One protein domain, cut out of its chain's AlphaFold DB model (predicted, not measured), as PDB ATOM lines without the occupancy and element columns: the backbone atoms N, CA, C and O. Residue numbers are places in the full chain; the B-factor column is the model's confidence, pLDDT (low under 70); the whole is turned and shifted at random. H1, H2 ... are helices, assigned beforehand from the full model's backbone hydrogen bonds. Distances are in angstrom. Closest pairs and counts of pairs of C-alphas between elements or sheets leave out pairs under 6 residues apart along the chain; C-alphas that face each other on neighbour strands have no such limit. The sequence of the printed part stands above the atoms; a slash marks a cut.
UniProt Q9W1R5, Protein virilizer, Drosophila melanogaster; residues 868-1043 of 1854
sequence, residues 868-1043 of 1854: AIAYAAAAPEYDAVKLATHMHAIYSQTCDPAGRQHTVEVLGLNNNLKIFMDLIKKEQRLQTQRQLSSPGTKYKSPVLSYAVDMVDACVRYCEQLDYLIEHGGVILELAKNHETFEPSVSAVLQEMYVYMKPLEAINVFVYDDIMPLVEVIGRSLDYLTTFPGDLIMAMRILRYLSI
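AT A GLANCE: This is residues 868 to 1043 of the 1854 residues of the protein "Protein virilizer" of Drosophila melanogaster (UniProt Q9W1R5). H5 runs through the core, with H2, H4 and H7 packed round it at small angles and H3 crossing near its last residues. H6 packs on H7, H1 packs on H2, and the hairpin of H8 and H9 makes one end of the longest axis, where H9 packs on the kinked H7. The printed part has 176 residues with nine named helices, H1 to H9 in chain order, and no named strand: the class is all helix, with mostly crossed packing. The whole is compact, with a radius of gyration of the C-alphas of 17.3 A and spans of 50 by 35 by 29 A.

HOW THE PARTS SIT: H1, residues 868 to 874, and H2, residues 880 to 894, form a helical hairpin; their closest C-alphas, Ile 869 and Leu 883, are 5.9 A apart, and H2 touches H1 with residues 882 to 887 alone. H3, residues 897 to 908, touches H2 with residues 899 to 904 alone; the closest C-alphas, Thr 894 and Arg 900, are 3.8 A apart. H4, residues 913 to 933, only just touches H1, with 3 pairs of C-alphas within 8 A, the closest Ala 870 and Ile 915 at 6.5 A. H5, residues 942 to 957, is the hub. It touches H2 at a shallow tilt of 24 degrees, the same way, closest at C-alphas 884 and 943, 5.1 A apart. It forms a hairpin with H4, at a shallow tilt of 34 degrees, only just short of steep, closest at C-alphas 916 and 947, 5.2 A apart. H3 is about perpendicular to it, at 82 degrees, closest at C-alphas 904 and 954, 5.5 A apart. H6, residues 962 to 976, is near H5 and touches H7, residues 983 to 1000, at a steep tilt of 53 degrees, with C-alphas 975 and 989 closest at 4.8 A. H7 touches H5 at a shallow tilt of 32 degrees, with C-alphas 945 and 985 closest at 5.9 A. H8, residues 1011 to 1026, and H9, residues 1029 to 1042, form a hairpin, closest at C-alphas 1017 and 1031, 5.6 A apart. Residues 992 to 998 of H7 alone touch H9, with C-alphas 995 and 1029 closest at 4.2 A. Every O i to N i+4 pair is within hydrogen-bond range in H1, H2, H3, H4, H5 and H9, against 9 of 11 in H6, 8 of 14 in H7 and 8 of 12 in H8.

IN THESE COORDINATES: H1 begins at C-alpha 868, (-46.514, -154.594, 66.116). H4 is 30.9 A long, H7 24.1 A and H8 23.6 A. H7 has a kink of 51 degrees near residue 994, and H8 one of 46 degrees near residue 1020. H9 ends at C-alpha 1042, (-56.350, -118.272, 73.683).

THE WHOLE: The C-alphas farthest apart, Ser 934 and Ile 1043, are 53.5 A apart. The printed part has no cut and no long link. Residues 932 to 937 stand free, and residues 935 to 939 have pLDDT under 70.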
ATOM      1  N   ALA A 868     -47.642-153.773  66.540       91.36
ATOM      2  CA  ALA A 868     -46.514-154.594  66.116       91.36
ATOM      3  C   ALA A 868     -45.182-154.115  66.716       91.36
ATOM      4  O   ALA A 868     -44.354-154.928  67.133       91.36
ATOM      5  N   ILE A 869     -44.985-152.795  66.793       92.99
ATOM      6  CA  ILE A 869     -43.816-152.158  67.408       92.99
ATOM      7  C   ILE A 869     -43.790-152.418  68.912       92.99
ATOM      8  O   ILE A 869     -42.756-152.843  69.423       92.99
ATOM      9  N   ALA A 870     -44.900-152.187  69.618       88.21
ATOM     10  CA  ALA A 870     -44.982-152.405  71.060       88.21
ATOM     11  C   ALA A 870     -44.681-153.870  71.414       88.21
ATOM     12  O   ALA A 870     -43.877-154.143  72.306       88.21
ATOM     13  N   TYR A 871     -45.243-154.804  70.645       86.21
ATOM     14  CA  TYR A 871     -45.018-156.233  70.824       86.21
ATOM     15  C   TYR A 871     -43.566-156.639  70.535       86.21
ATOM     16  O   TYR A 871     -42.928-157.300  71.354       86.21
ATOM     17  N   ALA A 872     -43.006-156.210  69.399       88.17
ATOM     18  CA  ALA A 872     -41.619-156.508  69.036       88.17
ATOM     19  C   ALA A 872     -40.609-155.867  70.008       88.17
ATOM     20  O   ALA A 872     -39.559-156.444  70.282       88.17
ATOM     21  N   ALA A 873     -40.927-154.699  70.568       87.54
ATOM     22  CA  ALA A 873     -40.094-154.032  71.563       87.54
ATOM     23  C   ALA A 873     -40.053-154.778  72.908       87.54
ATOM     24  O   ALA A 873     -39.017-154.732  73.584       87.54
ATOM     25  N   ALA A 874     -41.151-155.444  73.284       81.70
ATOM     26  CA  ALA A 874     -41.308-156.195  74.532       81.70
ATOM     27  C   ALA A 874     -40.888-157.675  74.435       81.70
ATOM     28  O   ALA A 874     -40.757-158.338  75.465       81.70
ATOM     29  N   ALA A 875     -40.664-158.195  73.224       81.26
ATOM     30  CA  ALA A 875     -40.266-159.581  73.002       81.26
ATOM     31  C   ALA A 875     -38.922-159.930  73.690       81.26
ATOM     32  O   ALA A 875     -38.028-159.079  73.771       81.26
ATOM     33  N   PRO A 876     -38.751-161.182  74.168       76.98
ATOM     34  CA  PRO A 876     -37.498-161.635  74.780       76.98
ATOM     35  C   PRO A 876     -36.335-161.642  73.778       76.98
ATOM     36  O   PRO A 876     -35.203-161.327  74.142       76.98
ATOM     37  N   GLU A 877     -36.619-161.950  72.510       80.62
ATOM     38  CA  GLU A 877     -35.678-161.828  71.399       80.62
ATOM     39  C   GLU A 877     -35.853-160.465  70.722       80.62
ATOM     40  O   GLU A 877     -36.884-160.174  70.116       80.62
ATOM     41  N   TYR A 878     -34.842-159.604  70.840       84.17
ATOM     42  CA  TYR A 878     -34.884-158.255  70.281       84.17
ATOM     43  C   TYR A 878     -34.556-158.254  68.778       84.17
ATOM     44  O   TYR A 878     -33.397-158.111  68.382       84.17
ATOM     45  N   ASP A 879     -35.583-158.399  67.936       86.95
ATOM     46  CA  ASP A 879     -35.457-158.332  66.475       86.95
ATOM     47  C   ASP A 879     -35.510-156.882  65.962       86.95
ATOM     48  O   ASP A 879     -36.566-156.309  65.669       86.95
ATOM     49  N   ALA A 880     -34.328-156.283  65.823       86.08
ATOM     50  CA  ALA A 880     -34.178-154.926  65.308       86.08
ATOM     51  C   ALA A 880     -34.616-154.774  63.838       86.08
ATOM     52  O   ALA A 880     -34.983-153.667  63.436       86.08
ATOM     53  N   VAL A 881     -34.583-155.843  63.030       88.57
ATOM     54  CA  VAL A 881     -34.955-155.783  61.607       88.57
ATOM     55  C   VAL A 881     -36.466-155.667  61.482       88.57
ATOM     56  O   VAL A 881     -36.954-154.735  60.844       88.57
ATOM     57  N   LYS A 882     -37.217-156.542  62.157       89.21
ATOM     58  CA  LYS A 882     -38.686-156.484  62.174       89.21
ATOM     59  C   LYS A 882     -39.204-155.163  62.743       89.21
ATOM     60  O   LYS A 882     -40.126-154.565  62.181       89.21
ATOM     61  N   LEU A 883     -38.576-154.668  63.811       91.01
ATOM     62  CA  LEU A 883     -38.911-153.373  64.399       91.01
ATOM     63  C   LEU A 883     -38.666-152.223  63.409       91.01
ATOM     64  O   LEU A 883     -39.539-151.374  63.221       91.01
ATOM     65  N   ALA A 884     -37.515-152.221  62.728       91.08
ATOM     66  CA  ALA A 884     -37.196-151.228  61.707       91.08
ATOM     67  C   ALA A 884     -38.173-151.271  60.518       91.08
ATOM     68  O   ALA A 884     -38.505-150.216  59.985       91.08
ATOM     69  N   THR A 885     -38.678-152.447  60.133       91.96
ATOM     70  CA  THR A 885     -39.679-152.590  59.060       91.96
ATOM     71  C   THR A 885     -40.999-151.905  59.412       91.96
ATOM     72  O   THR A 885     -41.523-151.129  58.613       91.96
ATOM     73  N   HIS A 886     -41.533-152.126  60.618       93.93
ATOM     74  CA  HIS A 886     -42.772-151.460  61.042       93.93
ATOM     75  C   HIS A 886     -42.579-149.954  61.255       93.93
ATOM     76  O   HIS A 886     -43.435-149.164  60.858       93.93
ATOM     77  N   MET A 887     -41.428-149.543  61.792       93.58
ATOM     78  CA  MET A 887     -41.042-148.133  61.893       93.58
ATOM     79  C   MET A 887     -40.971-147.449  60.522       93.58
ATOM     80  O   MET A 887     -41.500-146.354  60.335       93.58
ATOM     81  N   HIS A 888     -40.367-148.120  59.540       93.03
ATOM     82  CA  HIS A 888     -40.285-147.637  58.168       93.03
ATOM     83  C   HIS A 888     -41.665-147.517  57.505       93.03
ATOM     84  O   HIS A 888     -41.905-146.578  56.745       93.03
ATOM     85  N   ALA A 889     -42.592-148.428  57.809       92.09
ATOM     86  CA  ALA A 889     -43.955-148.368  57.294       92.09
ATOM     87  C   ALA A 889     -44.729-147.156  57.847       92.09
ATOM     88  O   ALA A 889     -45.356-146.434  57.071       92.09
ATOM     89  N   ILE A 890     -44.625-146.867  59.154       93.73
ATOM     90  CA  ILE A 890     -45.193-145.634  59.738       93.73
ATOM     91  C   ILE A 890     -44.532-144.400  59.113       93.73
ATOM     92  O   ILE A 890     -45.227-143.484  58.675       93.73
ATOM     93  N   TYR A 891     -43.203-144.394  58.985       93.22
ATOM     94  CA  TYR A 891     -42.484-143.304  58.324       93.22
ATOM     95  C   TYR A 891     -42.988-143.067  56.889       93.22
ATOM     96  O   TYR A 891     -43.245-141.930  56.485       93.22
ATOM     97  N   SER A 892     -43.211-144.139  56.132       91.99
ATOM     98  CA  SER A 892     -43.729-144.068  54.764       91.99
ATOM     99  C   SER A 892     -45.129-143.449  54.700       91.99
ATOM    100  O   SER A 892     -45.391-142.658  53.793       91.99
ATOM    101  N   GLN A 893     -45.998-143.697  55.689       92.16
ATOM    102  CA  GLN A 893     -47.306-143.025  55.779       92.16
ATOM    103  C   GLN A 893     -47.166-141.511  55.973       92.16
ATOM    104  O   GLN A 893     -47.921-140.741  55.384       92.16
ATOM    105  N   THR A 894     -46.151-141.058  56.712       90.46
ATOM    106  CA  THR A 894     -45.904-139.618  56.920       90.46
ATOM    107  C   THR A 894     -45.321-138.890  55.701       90.46
ATOM    108  O   THR A 894     -45.234-137.658  55.691       90.46
ATOM    109  N   CYS A 895     -44.935-139.623  54.653       85.67
ATOM    110  CA  CYS A 895     -44.469-139.035  53.396       85.67
ATOM    111  C   CYS A 895     -45.622-138.512  52.518       85.67
ATOM    112  O   CYS A 895     -45.396-137.625  51.689       85.67
ATOM    113  N   ASP A 896     -46.839-139.028  52.703       83.21
ATOM    114  CA  ASP A 896     -48.066-138.514  52.086       83.21
ATOM    115  C   ASP A 896     -48.720-137.463  53.007       83.21
ATOM    116  O   ASP A 896     -48.808-137.707  54.207       83.21
ATOM    117  N   PRO A 897     -49.194-136.297  52.519       80.90
ATOM    118  CA  PRO A 897     -49.799-135.284  53.388       80.90
ATOM    119  C   PRO A 897     -51.016-135.778  54.184       80.90
ATOM    120  O   PRO A 897     -51.124-135.452  55.365       80.90
ATOM    121  N   ALA A 898     -51.897-136.576  53.565       81.57
ATOM    122  CA  ALA A 898     -53.068-137.129  54.249       81.57
ATOM    123  C   ALA A 898     -52.656-138.203  55.266       81.57
ATOM    124  O   ALA A 898     -53.124-138.187  56.405       81.57
ATOM    125  N   GLY A 899     -51.721-139.081  54.886       89.27
ATOM    126  CA  GLY A 899     -51.138-140.052  55.810       89.27
ATOM    127  C   GLY A 899     -50.455-139.393  57.004       89.27
ATOM    128  O   GLY A 899     -50.759-139.723  58.143       89.27
ATOM    129  N   ARG A 900     -49.627-138.371  56.774       91.04
ATOM    130  CA  ARG A 900     -48.954-137.598  57.826       91.04
ATOM    131  C   ARG A 900     -49.926-137.013  58.832       91.04
ATOM    132  O   ARG A 900     -49.683-137.160  60.025       91.04
ATOM    133  N   GLN A 901     -50.994-136.366  58.367       88.17
ATOM    134  CA  GLN A 901     -51.999-135.781  59.250       88.17
ATOM    135  C   GLN A 901     -52.564-136.845  60.202       88.17
ATOM    136  O   GLN A 901     -52.476-136.703  61.420       88.17
ATOM    137  N   HIS A 902     -53.087-137.940  59.654       93.11
ATOM    138  CA  HIS A 902     -53.783-138.949  60.449       93.11
ATOM    139  C   HIS A 902     -52.841-139.829  61.275       93.11
ATOM    140  O   HIS A 902     -53.163-140.155  62.416       93.11
ATOM    141  N   THR A 903     -51.663-140.174  60.754       94.40
ATOM    142  CA  THR A 903     -50.638-140.907  61.506       94.40
ATOM    143  C   THR A 903     -50.187-140.092  62.714       94.40
ATOM    144  O   THR A 903     -50.199-140.603  63.830       94.40
ATOM    145  N   VAL A 904     -49.865-138.808  62.529       92.94
ATOM    146  CA  VAL A 904     -49.413-137.943  63.627       92.94
ATOM    147  C   VAL A 904     -50.529-137.667  64.646       92.94
ATOM    148  O   VAL A 904     -50.246-137.583  65.843       92.94
ATOM    149  N   GLU A 905     -51.793-137.588  64.218       91.52
ATOM    150  CA  GLU A 905     -52.937-137.570  65.140       91.52
ATOM    151  C   GLU A 905     -52.948-138.818  66.038       91.52
ATOM    152  O   GLU A 905     -53.028-138.683  67.256       91.52
ATOM    153  N   VAL A 906     -52.800-140.029  65.481       93.83
ATOM    154  CA  VAL A 906     -52.758-141.266  66.290       93.83
ATOM    155  C   VAL A 906     -51.550-141.293  67.224       93.83
ATOM    156  O   VAL A 906     -51.690-141.717  68.371       93.83
ATOM    157  N   LEU A 907     -50.382-140.817  66.779       93.36
ATOM    158  CA  LEU A 907     -49.185-140.719  67.625       93.36
ATOM    159  C   LEU A 907     -49.402-139.806  68.843       93.36
ATOM    160  O   LEU A 907     -48.889-140.098  69.924       93.36
ATOM    161  N   GLY A 908     -50.170-138.724  68.676       88.02
ATOM    162  CA  GLY A 908     -50.529-137.798  69.754       88.02
ATOM    163  C   GLY A 908     -51.614-138.318  70.705       88.02
ATOM    164  O   GLY A 908     -51.754-137.794  71.810       88.02
ATOM    165  N   LEU A 909     -52.370-139.349  70.312       86.65
ATOM    166  CA  LEU A 909     -53.456-139.935  71.104       86.65
ATOM    167  C   LEU A 909     -52.975-141.087  71.999       86.65
ATOM    168  O   LEU A 909     -51.955-141.719  71.745       86.65
ATOM    169  N   ASN A 910     -53.749-141.375  73.053       80.62
ATOM    170  CA  ASN A 910     -53.599-142.531  73.955       80.62
ATOM    171  C   ASN A 910     -52.181-142.782  74.495       80.62
ATOM    172  O   ASN A 910     -51.813-143.919  74.781       80.62
ATOM    173  N   ASN A 911     -51.367-141.731  74.623       83.36
ATOM    174  CA  ASN A 911     -49.973-141.856  75.040       83.36
ATOM    175  C   ASN A 911     -49.116-142.743  74.102       83.36
ATOM    176  O   ASN A 911     -48.097-143.298  74.514       83.36
ATOM    177  N   ASN A 912     -49.507-142.877  72.830       90.32
ATOM    178  CA  ASN A 912     -48.807-143.707  71.844       90.32
ATOM    179  C   ASN A 912     -47.367-143.231  71.601       90.32
ATOM    180  O   ASN A 912     -46.479-144.044  71.340       90.32
ATOM    181  N   LEU A 913     -47.103-141.927  71.749       92.34
ATOM    182  CA  LEU A 913     -45.760-141.357  71.627       92.34
ATOM    183  C   LEU A 913     -44.752-141.984  72.607       92.34
ATOM    184  O   LEU A 913     -43.568-142.101  72.280       92.34
ATOM    185  N   LYS A 914     -45.214-142.450  73.775       90.89
ATOM    186  CA  LYS A 914     -44.365-143.102  74.777       90.89
ATOM    187  C   LYS A 914     -43.647-144.339  74.229       90.89
ATOM    188  O   LYS A 914     -42.501-144.568  74.601       90.89
ATOM    189  N   ILE A 915     -44.262-145.071  73.294       92.21
ATOM    190  CA  ILE A 915     -43.658-146.248  72.644       92.21
ATOM    191  C   ILE A 915     -42.302-145.882  72.022       92.21
ATOM    192  O   ILE A 915     -41.316-146.597  72.189       92.21
ATOM    193  N   PHE A 916     -42.228-144.735  71.344       95.34
ATOM    194  CA  PHE A 916     -40.999-144.265  70.706       95.34
ATOM    195  C   PHE A 916     -39.995-143.742  71.733       95.34
ATOM    196  O   PHE A 916     -38.802-143.989  71.591       95.34
ATOM    197  N   MET A 917     -40.461-143.084  72.796       92.44
ATOM    198  CA  MET A 917     -39.595-142.582  73.870       92.44
ATOM    199  C   MET A 917     -38.910-143.720  74.633       92.44
ATOM    200  O   MET A 917     -37.708-143.658  74.897       92.44
ATOM    201  N   ASP A 918     -39.653-144.784  74.936       91.94
ATOM    202  CA  ASP A 918     -39.119-145.980  75.587       91.94
ATOM    203  C   ASP A 918     -38.132-146.712  74.658       91.94
ATOM    204  O   ASP A 918     -37.064-147.148  75.098       91.94
ATOM    205  N   LEU A 919     -38.420-146.763  73.351       92.84
ATOM    206  CA  LEU A 919     -37.503-147.311  72.348       92.84
ATOM    207  C   LEU A 919     -36.214-146.500  72.195       92.84
ATOM    208  O   LEU A 919     -35.144-147.100  72.101       92.84
ATOM    209  N   ILE A 920     -36.285-145.168  72.216       93.34
ATOM    210  CA  ILE A 920     -35.103-144.294  72.168       93.34
ATOM    211  C   ILE A 920     -34.201-144.568  73.374       93.34
ATOM    212  O   ILE A 920     -33.004-144.791  73.201       93.34
ATOM    213  N   LYS A 921     -34.773-144.638  74.585       90.85
ATOM    214  CA  LYS A 921     -34.020-144.972  75.808       90.85
ATOM    215  C   LYS A 921     -33.382-146.360  75.722       90.85
ATOM    216  O   LYS A 921     -32.210-146.521  76.066       90.85
ATOM    217  N   LYS A 922     -34.129-147.363  75.245       90.17
ATOM    218  CA  LYS A 922     -33.630-148.737  75.072       90.17
ATOM    219  C   LYS A 922     -32.472-148.795  74.072       90.17
ATOM    220  O   LYS A 922     -31.431-149.371  74.383       90.17
ATOM    221  N   GLU A 923     -32.611-148.157  72.914       90.30
ATOM    222  CA  GLU A 923     -31.562-148.106  71.888       90.30
ATOM    223  C   GLU A 923     -30.326-147.326  72.346       90.30
ATOM    224  O   GLU A 923     -29.204-147.749  72.069       90.30
ATOM    225  N   GLN A 924     -30.502-146.243  73.105       84.83
ATOM    226  CA  GLN A 924     -29.387-145.496  73.688       84.83
ATOM    227  C   GLN A 924     -28.580-146.372  74.660       84.83
ATOM    228  O   GLN A 924     -27.355-146.433  74.560       84.83
ATOM    229  N   ARG A 925     -29.252-147.129  75.540       85.91
ATOM    230  CA  ARG A 925     -28.591-148.093  76.442       85.91
ATOM    231  C   ARG A 925     -27.828-149.169  75.659       85.91
ATOM    232  O   ARG A 925     -26.674-149.456  75.983       85.91
ATOM    233  N   LEU A 926     -28.435-149.728  74.609       85.59
ATOM    234  CA  LEU A 926     -27.793-150.729  73.746       85.59
ATOM    235  C   LEU A 926     -26.576-150.161  73.004       85.59
ATOM    236  O   LEU A 926     -25.565-150.853  72.861       85.59
ATOM    237  N   GLN A 927     -26.637-148.909  72.549       80.71
ATOM    238  CA  GLN A 927     -25.491-148.235  71.938       80.71
ATOM    239  C   GLN A 927     -24.339-148.068  72.930       80.71
ATOM    240  O   GLN A 927     -23.211-148.428  72.592       80.71
ATOM    241  N   THR A 928     -24.608-147.618  74.158       79.77
ATOM    242  CA  THR A 928     -23.581-147.485  75.205       79.77
ATOM    243  C   THR A 928     -22.929-148.832  75.531       79.77
ATOM    244  O   THR A 928     -21.704-148.933  75.600       79.77
ATOM    245  N   GLN A 929     -23.722-149.905  75.641       82.20
ATOM    246  CA  GLN A 929     -23.206-151.264  75.859       82.20
ATOM    247  C   GLN A 929     -22.318-151.753  74.701       82.20
ATOM    248  O   GLN A 929     -21.269-152.357  74.935       82.20
ATOM    249  N   ARG A 930     -22.698-151.470  73.448       79.28
ATOM    250  CA  ARG A 930     -21.906-151.842  72.258       79.28
ATOM    251  C   ARG A 930     -20.619-151.024  72.119       79.28
ATOM    252  O   ARG A 930     -19.611-151.543  71.640       79.28
ATOM    253  N   GLN A 931     -20.634-149.762  72.542       72.92
ATOM    254  CA  GLN A 931     -19.434-148.923  72.568       72.92
ATOM    255  C   GLN A 931     -18.421-149.415  73.606       72.92
ATOM    256  O   GLN A 931     -17.225-149.408  73.326       72.92
ATOM    257  N   LEU A 932     -18.888-149.904  74.761       74.26
ATOM    258  CA  LEU A 932     -18.029-150.527  75.773       74.26
ATOM    259  C   LEU A 932     -17.378-151.822  75.266       74.26
ATOM    260  O   LEU A 932     -16.220-152.086  75.581       74.26
ATOM    261  N   SER A 933     -18.094-152.623  74.469       76.22
ATOM    262  CA  SER A 933     -17.556-153.874  73.919       76.22
ATOM    263  C   SER A 933     -16.664-153.679  72.691       76.22
ATOM    264  O   SER A 933     -15.795-154.511  72.430       76.22
ATOM    265  N   SER A 934     -16.850-152.592  71.939       70.25
ATOM    266  CA  SER A 934     -16.077-152.302  70.725       70.25
ATOM    267  C   SER A 934     -15.851-150.794  70.517       70.25
ATOM    268  O   SER A 934     -16.480-150.177  69.649       70.25
ATOM    269  N   PRO A 935     -14.926-150.188  71.290       65.10
ATOM    270  CA  PRO A 935     -14.584-148.774  71.170       65.10
ATOM    271  C   PRO A 935     -14.069-148.444  69.760       65.10
ATOM    272  O   PRO A 935     -13.147-149.086  69.263       65.10
ATOM    273  N   GLY A 936     -14.663-147.440  69.107       64.51
ATOM    274  CA  GLY A 936     -14.275-146.968  67.767       64.51
ATOM    275  C   GLY A 936     -15.219-147.375  66.629       64.51
ATOM    276  O   GLY A 936     -15.240-146.711  65.589       64.51
ATOM    277  N   THR A 937     -16.069-148.388  66.820       61.58
ATOM    278  CA  THR A 937     -17.051-148.800  65.804       61.58
ATOM    279  C   THR A 937     -18.324-147.957  65.929       61.58
ATOM    280  O   THR A 937     -19.115-148.134  66.852       61.58
ATOM    281  N   LYS A 938     -18.551-147.016  65.001       58.39
ATOM    282  CA  LYS A 938     -19.783-146.202  64.972       58.39
ATOM    283  C   LYS A 938     -20.971-147.059  64.532       58.39
ATOM    284  O   LYS A 938     -21.173-147.277  63.338       58.39
ATOM    285  N   TYR A 939     -21.748-147.545  65.494       66.85
ATOM    286  CA  TYR A 939     -22.946-148.336  65.228       66.85
ATOM    287  C   TYR A 939     -24.126-147.420  64.891       66.85
ATOM    288  O   TYR A 939     -24.535-146.615  65.725       66.85
ATOM    289  N   LYS A 940     -24.688-147.558  63.687       79.27
ATOM    290  CA  LYS A 940     -25.906-146.839  63.288       79.27
ATOM    291  C   LYS A 940     -27.121-147.705  63.567       79.27
ATOM    292  O   LYS A 940     -27.170-148.840  63.100       79.27
ATOM    293  N   SER A 941     -28.091-147.183  64.312       86.03
ATOM    294  CA  SER A 941     -29.346-147.889  64.584       86.03
ATOM    295  C   SER A 941     -30.481-147.312  63.733       86.03
ATOM    296  O   SER A 941     -30.891-146.173  63.967       86.03
ATOM    297  N   PRO A 942     -31.019-148.078  62.761       88.06
ATOM    298  CA  PRO A 942     -32.191-147.660  61.996       88.06
ATOM    299  C   PRO A 942     -33.410-147.421  62.893       88.06
ATOM    300  O   PRO A 942     -34.133-146.447  62.697       88.06
ATOM    301  N   VAL A 943     -33.598-148.270  63.911       92.39
ATOM    302  CA  VAL A 943     -34.690-148.160  64.889       92.39
ATOM    303  C   VAL A 943     -34.627-146.817  65.606       92.39
ATOM    304  O   VAL A 943     -35.626-146.101  65.637       92.39
ATOM    305  N   LEU A 944     -33.450-146.445  66.119       92.09
ATOM    306  CA  LEU A 944     -33.257-145.159  66.788       92.09
ATOM    307  C   LEU A 944     -33.565-143.989  65.849       92.09
ATOM    308  O   LEU A 944     -34.254-143.054  66.248       92.09
ATOM    309  N   SER A 945     -33.091-144.052  64.600       91.27
ATOM    310  CA  SER A 945     -33.333-142.981  63.630       91.27
ATOM    311  C   SER A 945     -34.817-142.789  63.322       91.27
ATOM    312  O   SER A 945     -35.299-141.663  63.396       91.27
ATOM    313  N   TYR A 946     -35.566-143.871  63.082       94.38
ATOM    314  CA  TYR A 946     -37.002-143.764  62.844       94.38
ATOM    315  C   TYR A 946     -37.769-143.333  64.089       94.38
ATOM    316  O   TYR A 946     -38.702-142.547  63.973       94.38
ATOM    317  N   ALA A 947     -37.390-143.816  65.275       95.36
ATOM    318  CA  ALA A 947     -38.057-143.416  66.508       95.36
ATOM    319  C   ALA A 947     -37.924-141.906  66.749       95.36
ATOM    320  O   ALA A 947     -38.915-141.247  67.058       95.36
ATOM    321  N   VAL A 948     -36.731-141.343  66.521       95.33
ATOM    322  CA  VAL A 948     -36.512-139.892  66.579       95.33
ATOM    323  C   VAL A 948     -37.281-139.165  65.474       95.33
ATOM    324  O   VAL A 948     -37.919-138.157  65.766       95.33
ATOM    325  N   ASP A 949     -37.305-139.688  64.244       93.78
ATOM    326  CA  ASP A 949     -38.081-139.095  63.145       93.78
ATOM    327  C   ASP A 949     -39.596-139.076  63.446       93.78
ATOM    328  O   ASP A 949     -40.289-138.141  63.048       93.78
ATOM    329  N   MET A 950     -40.136-140.068  64.167       94.81
ATOM    330  CA  MET A 950     -41.552-140.086  64.573       94.81
ATOM    331  C   MET A 950     -41.860-139.051  65.657       94.81
ATOM    332  O   MET A 950     -42.904-138.393  65.599       94.81
ATOM    333  N   VAL A 951     -40.947-138.864  66.617       95.28
ATOM    334  CA  VAL A 951     -41.059-137.788  67.613       95.28
ATOM    335  C   VAL A 951     -40.979-136.425  66.923       95.28
ATOM    336  O   VAL A 951     -41.842-135.581  67.158       95.28
ATOM    337  N   ASP A 952     -40.026-136.232  66.009       94.28
ATOM    338  CA  ASP A 952     -39.883-135.004  65.217       94.28
ATOM    339  C   ASP A 952     -41.133-134.722  64.366       94.28
ATOM    340  O   ASP A 952     -41.655-133.605  64.381       94.28
ATOM    341  N   ALA A 953     -41.694-135.735  63.697       92.32
ATOM    342  CA  ALA A 953     -42.937-135.594  62.940       92.32
ATOM    343  C   ALA A 953     -44.108-135.143  63.832       92.32
ATOM    344  O   ALA A 953     -44.884-134.266  63.437       92.32
ATOM    345  N   CYS A 954     -44.211-135.680  65.053       92.61
ATOM    346  CA  CYS A 954     -45.211-135.251  66.028       92.61
ATOM    347  C   CYS A 954     -44.988-133.795  66.475       92.61
ATOM    348  O   CYS A 954     -45.924-132.983  66.452       92.61
ATOM    349  N   VAL A 955     -43.739-133.427  66.782       93.95
ATOM    350  CA  VAL A 955     -43.341-132.058  67.150       93.95
ATOM    351  C   VAL A 955     -43.670-131.062  66.043       93.95
ATOM    352  O   VAL A 955     -44.220-130.000  66.334       93.95
ATOM    353  N   ARG A 956     -43.414-131.393  64.775       91.31
ATOM    354  CA  ARG A 956     -43.613-130.466  63.650       91.31
ATOM    355  C   ARG A 956     -45.054-130.367  63.162       91.31
ATOM    356  O   ARG A 956     -45.448-129.280  62.742       91.31
ATOM    357  N   TYR A 957     -45.822-131.458  63.182       90.24
ATOM    358  CA  TYR A 957     -47.095-131.533  62.450       90.24
ATOM    359  C   TYR A 957     -48.331-131.835  63.305       90.24
ATOM    360  O   TYR A 957     -49.438-131.602  62.828       90.24
ATOM    361  N   CYS A 958     -48.198-132.316  64.547       89.63
ATOM    362  CA  CYS A 958     -49.371-132.655  65.360       89.63
ATOM    363  C   CYS A 958     -50.118-131.395  65.806       89.63
ATOM    364  O   CYS A 958     -49.567-130.573  66.529       89.63
ATOM    365  N   GLU A 959     -51.381-131.217  65.429       83.24
ATOM    366  CA  GLU A 959     -52.127-130.027  65.864       83.24
ATOM    367  C   GLU A 959     -52.447-130.028  67.365       83.24
ATOM    368  O   GLU A 959     -52.503-128.966  67.988       83.24
ATOM    369  N   GLN A 960     -52.657-131.211  67.946       83.65
ATOM    370  CA  GLN A 960     -52.968-131.378  69.363       83.65
ATOM    371  C   GLN A 960     -51.694-131.230  70.199       83.65
ATOM    372  O   GLN A 960     -50.672-131.816  69.865       83.65
ATOM    373  N   LEU A 961     -51.745-130.472  71.299       88.82
ATOM    374  CA  LEU A 961     -50.579-130.233  72.169       88.82
ATOM    375  C   LEU A 961     -50.618-131.033  73.475       88.82
ATOM    376  O   LEU A 961     -49.722-130.889  74.302       88.82
ATOM    377  N   ASP A 962     -51.624-131.890  73.664       83.90
ATOM    378  CA  ASP A 962     -51.799-132.657  74.902       83.90
ATOM    379  C   ASP A 962     -50.569-133.560  75.173       83.90
ATOM    380  O   ASP A 962     -50.119-133.675  76.314       83.90
ATOM    381  N   TYR A 963     -49.921-134.084  74.122       88.80
ATOM    382  CA  TYR A 963     -48.666-134.837  74.252       88.80
ATOM    383  C   TYR A 963     -47.472-133.982  74.713       88.80
ATOM    384  O   TYR A 963     -46.553-134.524  75.318       88.80
ATOM    385  N   LEU A 964     -47.445-132.668  74.443       90.63
ATOM    386  CA  LEU A 964     -46.380-131.777  74.929       90.63
ATOM    387  C   LEU A 964     -46.565-131.442  76.404       90.63
ATOM    388  O   LEU A 964     -45.580-131.272  77.117       90.63
ATOM    389  N   ILE A 965     -47.811-131.378  76.875       85.70
ATOM    390  CA  ILE A 965     -48.096-131.217  78.302       85.70
ATOM    391  C   ILE A 965     -47.607-132.454  79.067       85.70
ATOM    392  O   ILE A 965     -47.046-132.320  80.153       85.70
ATOM    393  N   GLU A 966     -47.773-133.648  78.490       83.82
ATOM    394  CA  GLU A 966     -47.353-134.907  79.114       83.82
ATOM    395  C   GLU A 966     -45.847-135.201  78.954       83.82
ATOM    396  O   GLU A 966     -45.180-135.531  79.934       83.82
ATOM    397  N   HIS A 967     -45.288-135.054  77.746       89.42
ATOM    398  CA  HIS A 967     -43.920-135.485  77.398       89.42
ATOM    399  C   HIS A 967     -42.966-134.354  77.030       89.42
ATOM    400  O   HIS A 967     -41.789-134.616  76.784       89.42
ATOM    401  N   GLY A 968     -43.421-133.101  76.979       91.39
ATOM    402  CA  GLY A 968     -42.633-131.981  76.454       91.39
ATOM    403  C   GLY A 968     -41.296-131.787  77.166       91.39
ATOM    404  O   GLY A 968     -40.289-131.563  76.501       91.39
ATOM    405  N   GLY A 969     -41.257-131.972  78.491       90.39
ATOM    406  CA  GLY A 969     -40.009-131.930  79.261       90.39
ATOM    407  C   GLY A 969     -39.021-133.029  78.858       90.39
ATOM    408  O   GLY A 969     -37.836-132.762  78.687       90.39
ATOM    409  N   VAL A 970     -39.511-134.248  78.616       91.49
ATOM    410  CA  VAL A 970     -38.677-135.386  78.190       91.49
ATOM    411  C   VAL A 970     -38.165-135.190  76.760       91.49
ATOM    412  O   VAL A 970     -37.003-135.474  76.482       91.49
ATOM    413  N   ILE A 971     -39.003-134.677  75.854       93.91
ATOM    414  CA  ILE A 971     -38.614-134.367  74.465       93.91
ATOM    415  C   ILE A 971     -37.566-133.247  74.437       93.91
ATOM    416  O   ILE A 971     -36.605-133.317  73.672       93.91
ATOM    417  N   LEU A 972     -37.729-132.222  75.279       93.36
ATOM    418  CA  LEU A 972     -36.779-131.119  75.390       93.36
ATOM    419  C   LEU A 972     -35.409-131.608  75.882       93.36
ATOM    420  O   LEU A 972     -34.395-131.263  75.279       93.36
ATOM    421  N   GLU A 973     -35.374-132.446  76.919       92.40
ATOM    422  CA  GLU A 973     -34.138-133.078  77.405       92.40
ATOM    423  C   GLU A 973     -33.482-133.967  76.339       92.40
ATOM    424  O   GLU A 973     -32.267-133.913  76.135       92.40
ATOM    425  N   LEU A 974     -34.278-134.741  75.596       92.42
ATOM    426  CA  LEU A 974     -33.786-135.533  74.469       92.42
ATOM    427  C   LEU A 974     -33.111-134.645  73.407       92.42
ATOM    428  O   LEU A 974     -32.034-134.980  72.917       92.42
ATOM    429  N   ALA A 975     -33.723-133.509  73.071       92.84
ATOM    430  CA  ALA A 975     -33.204-132.585  72.068       92.84
ATOM    431  C   ALA A 975     -31.946-131.828  72.544       92.84
ATOM    432  O   ALA A 975     -31.011-131.624  71.765       92.84
ATOM    433  N   LYS A 976     -31.872-131.456  73.830       91.67
ATOM    434  CA  LYS A 976     -30.677-130.828  74.426       91.67
ATOM    435  C   LYS A 976     -29.460-131.745  74.364       91.67
ATOM    436  O   LYS A 976     -28.381-131.300  73.989       91.67
ATOM    437  N   ASN A 977     -29.652-133.036  74.620       89.52
ATOM    438  CA  ASN A 977     -28.583-134.036  74.633       89.52
ATOM    439  C   ASN A 977     -28.195-134.563  73.232       89.52
ATOM    440  O   ASN A 977     -27.626-135.651  73.111       89.52
ATOM    441  N   HIS A 978     -28.472-133.807  72.162       88.71
ATOM    442  CA  HIS A 978     -28.233-134.209  70.770       88.71
ATOM    443  C   HIS A 978     -26.776-134.594  70.459       88.71
ATOM    444  O   HIS A 978     -26.542-135.403  69.563       88.71
ATOM    445  N   GLU A 979     -25.792-134.037  71.167       85.14
ATOM    446  CA  GLU A 979     -24.362-134.320  70.961       85.14
ATOM    447  C   GLU A 979     -23.979-135.762  71.323       85.14
ATOM    448  O   GLU A 979     -23.003-136.299  70.805       85.14
ATOM    449  N   THR A 980     -24.775-136.416  72.178       83.67
ATOM    450  CA  THR A 980     -24.549-137.811  72.593       83.67
ATOM    451  C   THR A 980     -24.912-138.828  71.506       83.67
ATOM    452  O   THR A 980     -24.573-140.007  71.615       83.67
ATOM    453  N   PHE A 981     -25.584-138.384  70.440       85.36
ATOM    454  CA  PHE A 981     -26.089-139.233  69.370       85.36
ATOM    455  C   PHE A 981     -25.198-139.210  68.125       85.36
ATOM    456  O   PHE A 981     -24.381-138.318  67.901       85.36
ATOM    457  N   GLU A 982     -25.392-140.196  67.246       83.26
ATOM    458  CA  GLU A 982     -24.733-140.200  65.942       83.26
ATOM    459  C   GLU A 982     -25.107-138.962  65.096       83.26
ATOM    460  O   GLU A 982     -26.217-138.441  65.227       83.26
ATOM    461  N   PRO A 983     -24.246-138.516  64.157       82.03
ATOM    462  CA  PRO A 983     -24.460-137.262  63.427       82.03
ATOM    463  C   PRO A 983     -25.816-137.142  62.712       82.03
ATOM    464  O   PRO A 983     -26.361-136.047  62.611       82.03
ATOM    465  N   SER A 984     -26.370-138.252  62.210       80.79
ATOM    466  CA  SER A 984     -27.672-138.284  61.525       80.79
ATOM    467  C   SER A 984     -28.861-138.037  62.448       80.79
ATOM    468  O   SER A 984     -29.842-137.443  62.008       80.79
ATOM    469  N   VAL A 985     -28.789-138.525  63.686       88.89
ATOM    470  CA  VAL A 985     -29.825-138.343  64.712       88.89
ATOM    471  C   VAL A 985     -29.635-136.993  65.391       88.89
ATOM    472  O   VAL A 985     -30.587-136.231  65.520       88.89
ATOM    473  N   SER A 986     -28.386-136.659  65.721       87.99
ATOM    474  CA  SER A 986     -27.991-135.374  66.295       87.99
ATOM    475  C   SER A 986     -28.511-134.193  65.469       87.99
ATOM    476  O   SER A 986     -29.120-133.285  66.021       87.99
ATOM    477  N   ALA A 987     -28.390-134.248  64.136       87.94
ATOM    478  CA  ALA A 987     -28.906-133.199  63.254       87.94
ATOM    479  C   ALA A 987     -30.434-133.016  63.348       87.94
ATOM    480  O   ALA A 987     -30.915-131.887  63.375       87.94
ATOM    481  N   VAL A 988     -31.202-134.111  63.429       89.32
ATOM    482  CA  VAL A 988     -32.670-134.039  63.571       89.32
ATOM    483  C   VAL A 988     -33.038-133.466  64.937       89.32
ATOM    484  O   VAL A 988     -33.884-132.582  65.021       89.32
ATOM    485  N   LEU A 989     -32.356-133.906  65.997       92.77
ATOM    486  CA  LEU A 989     -32.563-133.394  67.351       92.77
ATOM    487  C   LEU A 989     -32.198-131.908  67.480       92.77
ATOM    488  O   LEU A 989     -32.909-131.184  68.168       92.77
ATOM    489  N   GLN A 990     -31.157-131.433  66.791       90.97
ATOM    490  CA  GLN A 990     -30.804-130.008  66.734       90.97
ATOM    491  C   GLN A 990     -31.896-129.173  66.057       90.97
ATOM    492  O   GLN A 990     -32.258-128.110  66.555       90.97
ATOM    493  N   GLU A 991     -32.450-129.652  64.941       88.46
ATOM    494  CA  GLU A 991     -33.577-128.976  64.290       88.46
ATOM    495  C   GLU A 991     -34.832-128.996  65.176       88.46
ATOM    496  O   GLU A 991     -35.505-127.974  65.322       88.46
ATOM    497  N   MET A 992     -35.124-130.136  65.808       93.59
ATOM    498  CA  MET A 992     -36.249-130.300  66.728       93.59
ATOM    499  C   MET A 992     -36.098-129.421  67.977       93.59
ATOM    500  O   MET A 992     -37.083-128.853  68.444       93.59
ATOM    501  N   TYR A 993     -34.877-129.239  68.491       94.39
ATOM    502  CA  TYR A 993     -34.591-128.376  69.641       94.39
ATOM    503  C   TYR A 993     -35.078-126.940  69.409       94.39
ATOM    504  O   TYR A 993     -35.664-126.340  70.309       94.39
ATOM    505  N   VAL A 994     -34.947-126.416  68.182       91.70
ATOM    506  CA  VAL A 994     -35.471-125.087  67.828       91.70
ATOM    507  C   VAL A 994     -36.987-125.018  68.037       91.70
ATOM    508  O   VAL A 994     -37.471-124.045  68.602       91.70
ATOM    509  N   TYR A 995     -37.743-126.052  67.657       93.81
ATOM    510  CA  TYR A 995     -39.188-126.113  67.920       93.81
ATOM    511  C   TYR A 995     -39.517-126.242  69.408       93.81
ATOM    512  O   TYR A 995     -40.542-125.732  69.848       93.81
ATOM    513  N   MET A 996     -38.667-126.913  70.184       94.49
ATOM    514  CA  MET A 996     -38.895-127.162  71.610       94.49
ATOM    515  C   MET A 996     -38.491-125.989  72.509       94.49
ATOM    516  O   MET A 996     -38.935-125.919  73.653       94.49
ATOM    517  N   LYS A 997     -37.701-125.043  71.996       90.31
ATOM    518  CA  LYS A 997     -37.188-123.885  72.736       90.31
ATOM    519  C   LYS A 997     -38.243-123.081  73.512       90.31
ATOM    520  O   LYS A 997     -37.948-122.691  74.641       90.31
ATOM    521  N   PRO A 998     -39.475-122.849  73.008       92.29
ATOM    522  CA  PRO A 998     -40.499-122.159  73.789       92.29
ATOM    523  C   PRO A 998     -40.835-122.851  75.114       92.29
ATOM    524  O   PRO A 998     -41.218-122.160  76.045       92.29
ATOM    525  N   LEU A 999     -40.656-124.175  75.236       91.04
ATOM    526  CA  LEU A 999     -40.917-124.917  76.478       91.04
ATOM    527  C   LEU A 999     -39.839-124.703  77.556       91.04
ATOM    528  O   LEU A 999     -40.034-125.133  78.690       91.04
ATOM    529  N   GLU A1000     -38.715-124.053  77.237       88.33
ATOM    530  CA  GLU A1000     -37.722-123.653  78.245       88.33
ATOM    531  C   GLU A1000     -38.226-122.511  79.132       88.33
ATOM    532  O   GLU A1000     -37.759-122.359  80.261       88.33
ATOM    533  N   ALA A1001     -39.180-121.713  78.640       83.81
ATOM    534  CA  ALA A1001     -39.829-120.713  79.467       83.81
ATOM    535  C   ALA A1001     -40.677-121.407  80.550       83.81
ATOM    536  O   ALA A1001     -41.395-122.382  80.315       83.81
ATOM    537  N   ILE A1002     -40.561-120.919  81.782       73.49
ATOM    538  CA  ILE A1002     -41.255-121.509  82.924       73.49
ATOM    539  C   ILE A1002     -42.762-121.321  82.720       73.49
ATOM    540  O   ILE A1002     -43.214-120.239  82.363       73.49
ATOM    541  N   ASN A1003     -43.545-122.371  82.987       74.45
ATOM    542  CA  ASN A1003     -45.010-122.301  83.030       74.45
ATOM    543  C   ASN A1003     -45.696-121.876  81.715       74.45
ATOM    544  O   ASN A1003     -46.792-121.338  81.743       74.45
ATOM    545  N   VAL A1004     -45.121-122.215  80.560       84.45
ATOM    546  CA  VAL A1004     -45.653-121.845  79.229       84.45
ATOM    547  C   VAL A1004     -47.088-122.313  78.943       84.45
ATOM    548  O   VAL A1004     -47.759-121.718  78.111       84.45
ATOM    549  N   PHE A1005     -47.581-123.350  79.624       86.93
ATOM    550  CA  PHE A1005     -48.970-123.824  79.505       86.93
ATOM    551  C   PHE A1005     -49.912-123.269  80.593       86.93
ATOM    552  O   PHE A1005     -51.033-123.754  80.736       86.93
ATOM    553  N   VAL A1006     -49.469-122.299  81.396       83.17
ATOM    554  CA  VAL A1006     -50.289-121.670  82.443       83.17
ATOM    555  C   VAL A1006     -51.092-120.512  81.846       83.17
ATOM    556  O   VAL A1006     -50.595-119.754  81.022       83.17
ATOM    557  N   TYR A1007     -52.352-120.380  82.265       84.68
ATOM    558  CA  TYR A1007     -53.286-119.370  81.748       84.68
ATOM    559  C   TYR A1007     -53.132-117.991  82.412       84.68
ATOM    560  O   TYR A1007     -53.773-117.033  81.987       84.68
ATOM    561  N   ASP A1008     -52.304-117.885  83.453       82.56
ATOM    562  CA  ASP A1008     -52.214-116.701  84.312       82.56
ATOM    563  C   ASP A1008     -51.225-115.638  83.815       82.56
ATOM    564  O   ASP A1008     -51.418-114.463  84.117       82.56
ATOM    565  N   ASP A1009     -50.204-116.032  83.048       85.74
ATOM    566  CA  ASP A1009     -49.195-115.122  82.496       85.74
ATOM    567  C   ASP A1009     -48.780-115.546  81.081       85.74
ATOM    568  O   ASP A1009     -48.174-116.600  80.876       85.74
ATOM    569  N   ILE A1010     -49.104-114.704  80.097       90.53
ATOM    570  CA  ILE A1010     -48.766-114.927  78.686       90.53
ATOM    571  C   ILE A1010     -47.459-114.237  78.250       90.53
ATOM    572  O   ILE A1010     -46.980-114.493  77.139       90.53
ATOM    573  N   MET A1011     -46.855-113.382  79.091       90.91
ATOM    574  CA  MET A1011     -45.695-112.555  78.713       90.91
ATOM    575  C   MET A1011     -44.494-113.366  78.209       90.91
ATOM    576  O   MET A1011     -43.958-113.003  77.156       90.91
ATOM    577  N   PRO A1012     -44.095-114.492  78.839       89.94
ATOM    578  CA  PRO A1012     -42.949-115.268  78.362       89.94
ATOM    579  C   PRO A1012     -43.115-115.743  76.913       89.94
ATOM    580  O   PRO A1012     -42.154-115.772  76.142       89.94
ATOM    581  N   LEU A1013     -44.345-116.082  76.516       90.33
ATOM    582  CA  LEU A1013     -44.651-116.539  75.165       90.33
ATOM    583  C   LEU A1013     -44.634-115.383  74.158       90.33
ATOM    584  O   LEU A1013     -44.083-115.527  73.063       90.33
ATOM    585  N   VAL A1014     -45.171-114.221  74.543       91.88
ATOM    586  CA  VAL A1014     -45.123-112.990  73.736       91.88
ATOM    587  C   VAL A1014     -43.674-112.557  73.489       91.88
ATOM    588  O   VAL A1014     -43.316-112.227  72.358       91.88
ATOM    589  N   GLU A1015     -42.803-112.639  74.496       89.74
ATOM    590  CA  GLU A1015     -41.374-112.334  74.354       89.74
ATOM    591  C   GLU A1015     -40.638-113.301  73.419       89.74
ATOM    592  O   GLU A1015     -39.715-112.894  72.706       89.74
ATOM    593  N   VAL A1016     -40.996-114.590  73.428       89.39
ATOM    594  CA  VAL A1016     -40.448-115.571  72.474       89.39
ATOM    595  C   VAL A1016     -40.856-115.190  71.051       89.39
ATOM    596  O   VAL A1016     -39.987-115.058  70.190       89.39
ATOM    597  N   ILE A1017     -42.144-114.917  70.818       92.21
ATOM    598  CA  ILE A1017     -42.660-114.514  69.500       92.21
ATOM    599  C   ILE A1017     -41.979-113.221  69.027       92.21
ATOM    600  O   ILE A1017     -41.465-113.167  67.907       92.21
ATOM    601  N   GLY A1018     -41.901-112.208  69.895       91.28
ATOM    602  CA  GLY A1018     -41.245-110.932  69.609       91.28
ATOM    603  C   GLY A1018     -39.773-111.091  69.217       91.28
ATOM    604  O   GLY A1018     -39.308-110.451  68.276       91.28
ATOM    605  N   ARG A1019     -39.040-112.000  69.873       89.16
ATOM    606  CA  ARG A1019     -37.638-112.307  69.537       89.16
ATOM    607  C   ARG A1019     -37.481-113.098  68.237       89.16
ATOM    608  O   ARG A1019     -36.455-112.940  67.569       89.16
ATOM    609  N   SER A1020     -38.432-113.963  67.896       89.71
ATOM    610  CA  SER A1020     -38.382-114.776  66.671       89.71
ATOM    611  C   SER A1020     -38.840-114.014  65.426       89.71
ATOM    612  O   SER A1020     -38.442-114.365  64.314       89.71
ATOM    613  N   LEU A1021     -39.602-112.928  65.594       88.81
ATOM    614  CA  LEU A1021     -40.067-112.066  64.504       88.81
ATOM    615  C   LEU A1021     -38.938-111.505  63.627       88.81
ATOM    616  O   LEU A1021     -39.125-111.333  62.420       88.81
ATOM    617  N   ASP A1022     -37.762-111.238  64.196       84.82
ATOM    618  CA  ASP A1022     -36.583-110.764  63.452       84.82
ATOM    619  C   ASP A1022     -36.075-111.776  62.416       84.82
ATOM    620  O   ASP A1022     -35.422-111.401  61.440       84.82
ATOM    621  N   TYR A1023     -36.419-113.050  62.597       87.10
ATOM    622  CA  TYR A1023     -36.031-114.163  61.736       87.10
ATOM    623  C   TYR A1023     -37.236-114.781  61.019       87.10
ATOM    624  O   TYR A1023     -37.129-115.872  60.471       87.10
ATOM    625  N   LEU A1024     -38.384-114.096  60.970       88.18
ATOM    626  CA  LEU A1024     -39.637-114.637  60.425       88.18
ATOM    627  C   LEU A1024     -39.489-115.269  59.028       88.18
ATOM    628  O   LEU A1024     -40.070-116.314  58.755       88.18
ATOM    629  N   THR A1025     -38.672-114.668  58.158       83.53
ATOM    630  CA  THR A1025     -38.453-115.124  56.770       83.53
ATOM    631  C   THR A1025     -37.693-116.448  56.657       83.53
ATOM    632  O   THR A1025     -37.713-117.075  55.598       83.53
ATOM    633  N   THR A1026     -37.044-116.907  57.734       84.63
ATOM    634  CA  THR A1026     -36.453-118.251  57.813       84.63
ATOM    635  C   THR A1026     -37.422-119.288  58.380       84.63
ATOM    636  O   THR A1026     -37.040-120.448  58.481       84.63
ATOM    637  N   PHE A1027     -38.653-118.889  58.730       88.69
ATOM    638  CA  PHE A1027     -39.701-119.727  59.326       88.69
ATOM    639  C   PHE A1027     -39.217-120.493  60.568       88.69
ATOM    640  O   PHE A1027     -39.161-121.724  60.559       88.69
ATOM    641  N   PRO A1028     -38.803-119.780  61.630       89.28
ATOM    642  CA  PRO A1028     -38.135-120.404  62.756       89.28
ATOM    643  C   PRO A1028     -39.108-121.303  63.535       89.28
ATOM    644  O   PRO A1028     -40.267-120.950  63.768       89.28
ATOM    645  N   GLY A1029     -38.638-122.495  63.914       90.26
ATOM    646  CA  GLY A1029     -39.465-123.509  64.574       90.26
ATOM    647  C   GLY A1029     -39.997-123.075  65.942       90.26
ATOM    648  O   GLY A1029     -41.114-123.445  66.305       90.26
ATOM    649  N   ASP A1030     -39.245-122.238  66.663       92.87
ATOM    650  CA  ASP A1030     -39.664-121.677  67.952       92.87
ATOM    651  C   ASP A1030     -40.907-120.789  67.805       92.87
ATOM    652  O   ASP A1030     -41.831-120.901  68.605       92.87
ATOM    653  N   LEU A1031     -40.993-119.985  66.742       94.60
ATOM    654  CA  LEU A1031     -42.177-119.192  66.424       94.60
ATOM    655  C   LEU A1031     -43.372-120.082  66.085       94.60
ATOM    656  O   LEU A1031     -44.466-119.841  66.587       94.60
ATOM    657  N   ILE A1032     -43.175-121.114  65.257       94.82
ATOM    658  CA  ILE A1032     -44.251-122.049  64.890       94.82
ATOM    659  C   ILE A1032     -44.835-122.701  66.147       94.82
ATOM    660  O   ILE A1032     -46.055-122.749  66.317       94.82
ATOM    661  N   MET A1033     -43.974-123.186  67.044       95.26
ATOM    662  CA  MET A1033     -44.423-123.808  68.284       95.26
ATOM    663  C   MET A1033     -45.049-122.784  69.241       95.26
ATOM    664  O   MET A1033     -46.119-123.047  69.787       95.26
ATOM    665  N   ALA A1034     -44.456-121.597  69.391       94.90
ATOM    666  CA  ALA A1034     -45.004-120.546  70.243       94.90
ATOM    667  C   ALA A1034     -46.407-120.107  69.788       94.90
ATOM    668  O   ALA A1034     -47.311-119.983  70.613       94.90
ATOM    669  N   MET A1035     -46.628-119.967  68.478       95.03
ATOM    670  CA  MET A1035     -47.941-119.654  67.905       95.03
ATOM    671  C   MET A1035     -48.963-120.779  68.120       95.03
ATOM    672  O   MET A1035     -50.136-120.503  68.376       95.03
ATOM    673  N   ARG A1036     -48.540-122.049  68.056       93.85
ATOM    674  CA  ARG A1036     -49.409-123.200  68.362       93.85
ATOM    675  C   ARG A1036     -49.825-123.221  69.829       93.85
ATOM    676  O   ARG A1036     -51.007-123.422  70.109       93.85
ATOM    677  N   ILE A1037     -48.886-122.987  70.745       94.15
ATOM    678  CA  ILE A1037     -49.170-122.896  72.183       94.15
ATOM    679  C   ILE A1037     -50.101-121.712  72.456       94.15
ATOM    680  O   ILE A1037     -51.111-121.878  73.134       94.15
ATOM    681  N   LEU A1038     -49.828-120.543  71.868       93.25
ATOM    682  CA  LEU A1038     -50.658-119.355  72.056       93.25
ATOM    683  C   LEU A1038     -52.099-119.611  71.600       93.25
ATOM    684  O   LEU A1038     -53.029-119.332  72.350       93.25
ATOM    685  N   ARG A1039     -52.278-120.237  70.429       93.38
ATOM    686  CA  ARG A1039     -53.588-120.668  69.916       93.38
ATOM    687  C   ARG A1039     -54.293-121.624  70.882       93.38
ATOM    688  O   ARG A1039     -55.488-121.468  71.112       93.38
ATOM    689  N   TYR A1040     -53.574-122.604  71.436       90.60
ATOM    690  CA  TYR A1040     -54.120-123.558  72.411       90.60
ATOM    691  C   TYR A1040     -54.606-122.868  73.694       90.60
ATOM    692  O   TYR A1040     -55.618-123.268  74.271       90.60
ATOM    693  N   LEU A1041     -53.909-121.818  74.136       91.00
ATOM    694  CA  LEU A1041     -54.271-121.069  75.339       91.00
ATOM    695  C   LEU A1041     -55.392-120.053  75.093       91.00
ATOM    696  O   LEU A1041     -56.262-119.908  75.948       91.00
ATOM    697  N   SER A1042     -55.412-119.372  73.944       89.13
ATOM    698  CA  SER A1042     -56.350-118.272  73.683       89.13
ATOM    699  C   SER A1042     -57.693-118.708  73.093       89.13
ATOM    700  O   SER A1042     -58.669-117.977  73.234       89.13
ATOM    701  N   ILE A1043     -57.763-119.863  72.422       86.46
ATOM    702  CA  ILE A1043     -58.968-120.313  71.709       86.46
ATOM    703  C   ILE A1043     -59.530-121.560  72.390       86.46
ATOM    704  O   ILE A1043     -58.843-122.573  72.523       86.46
TER     705      ILE A1043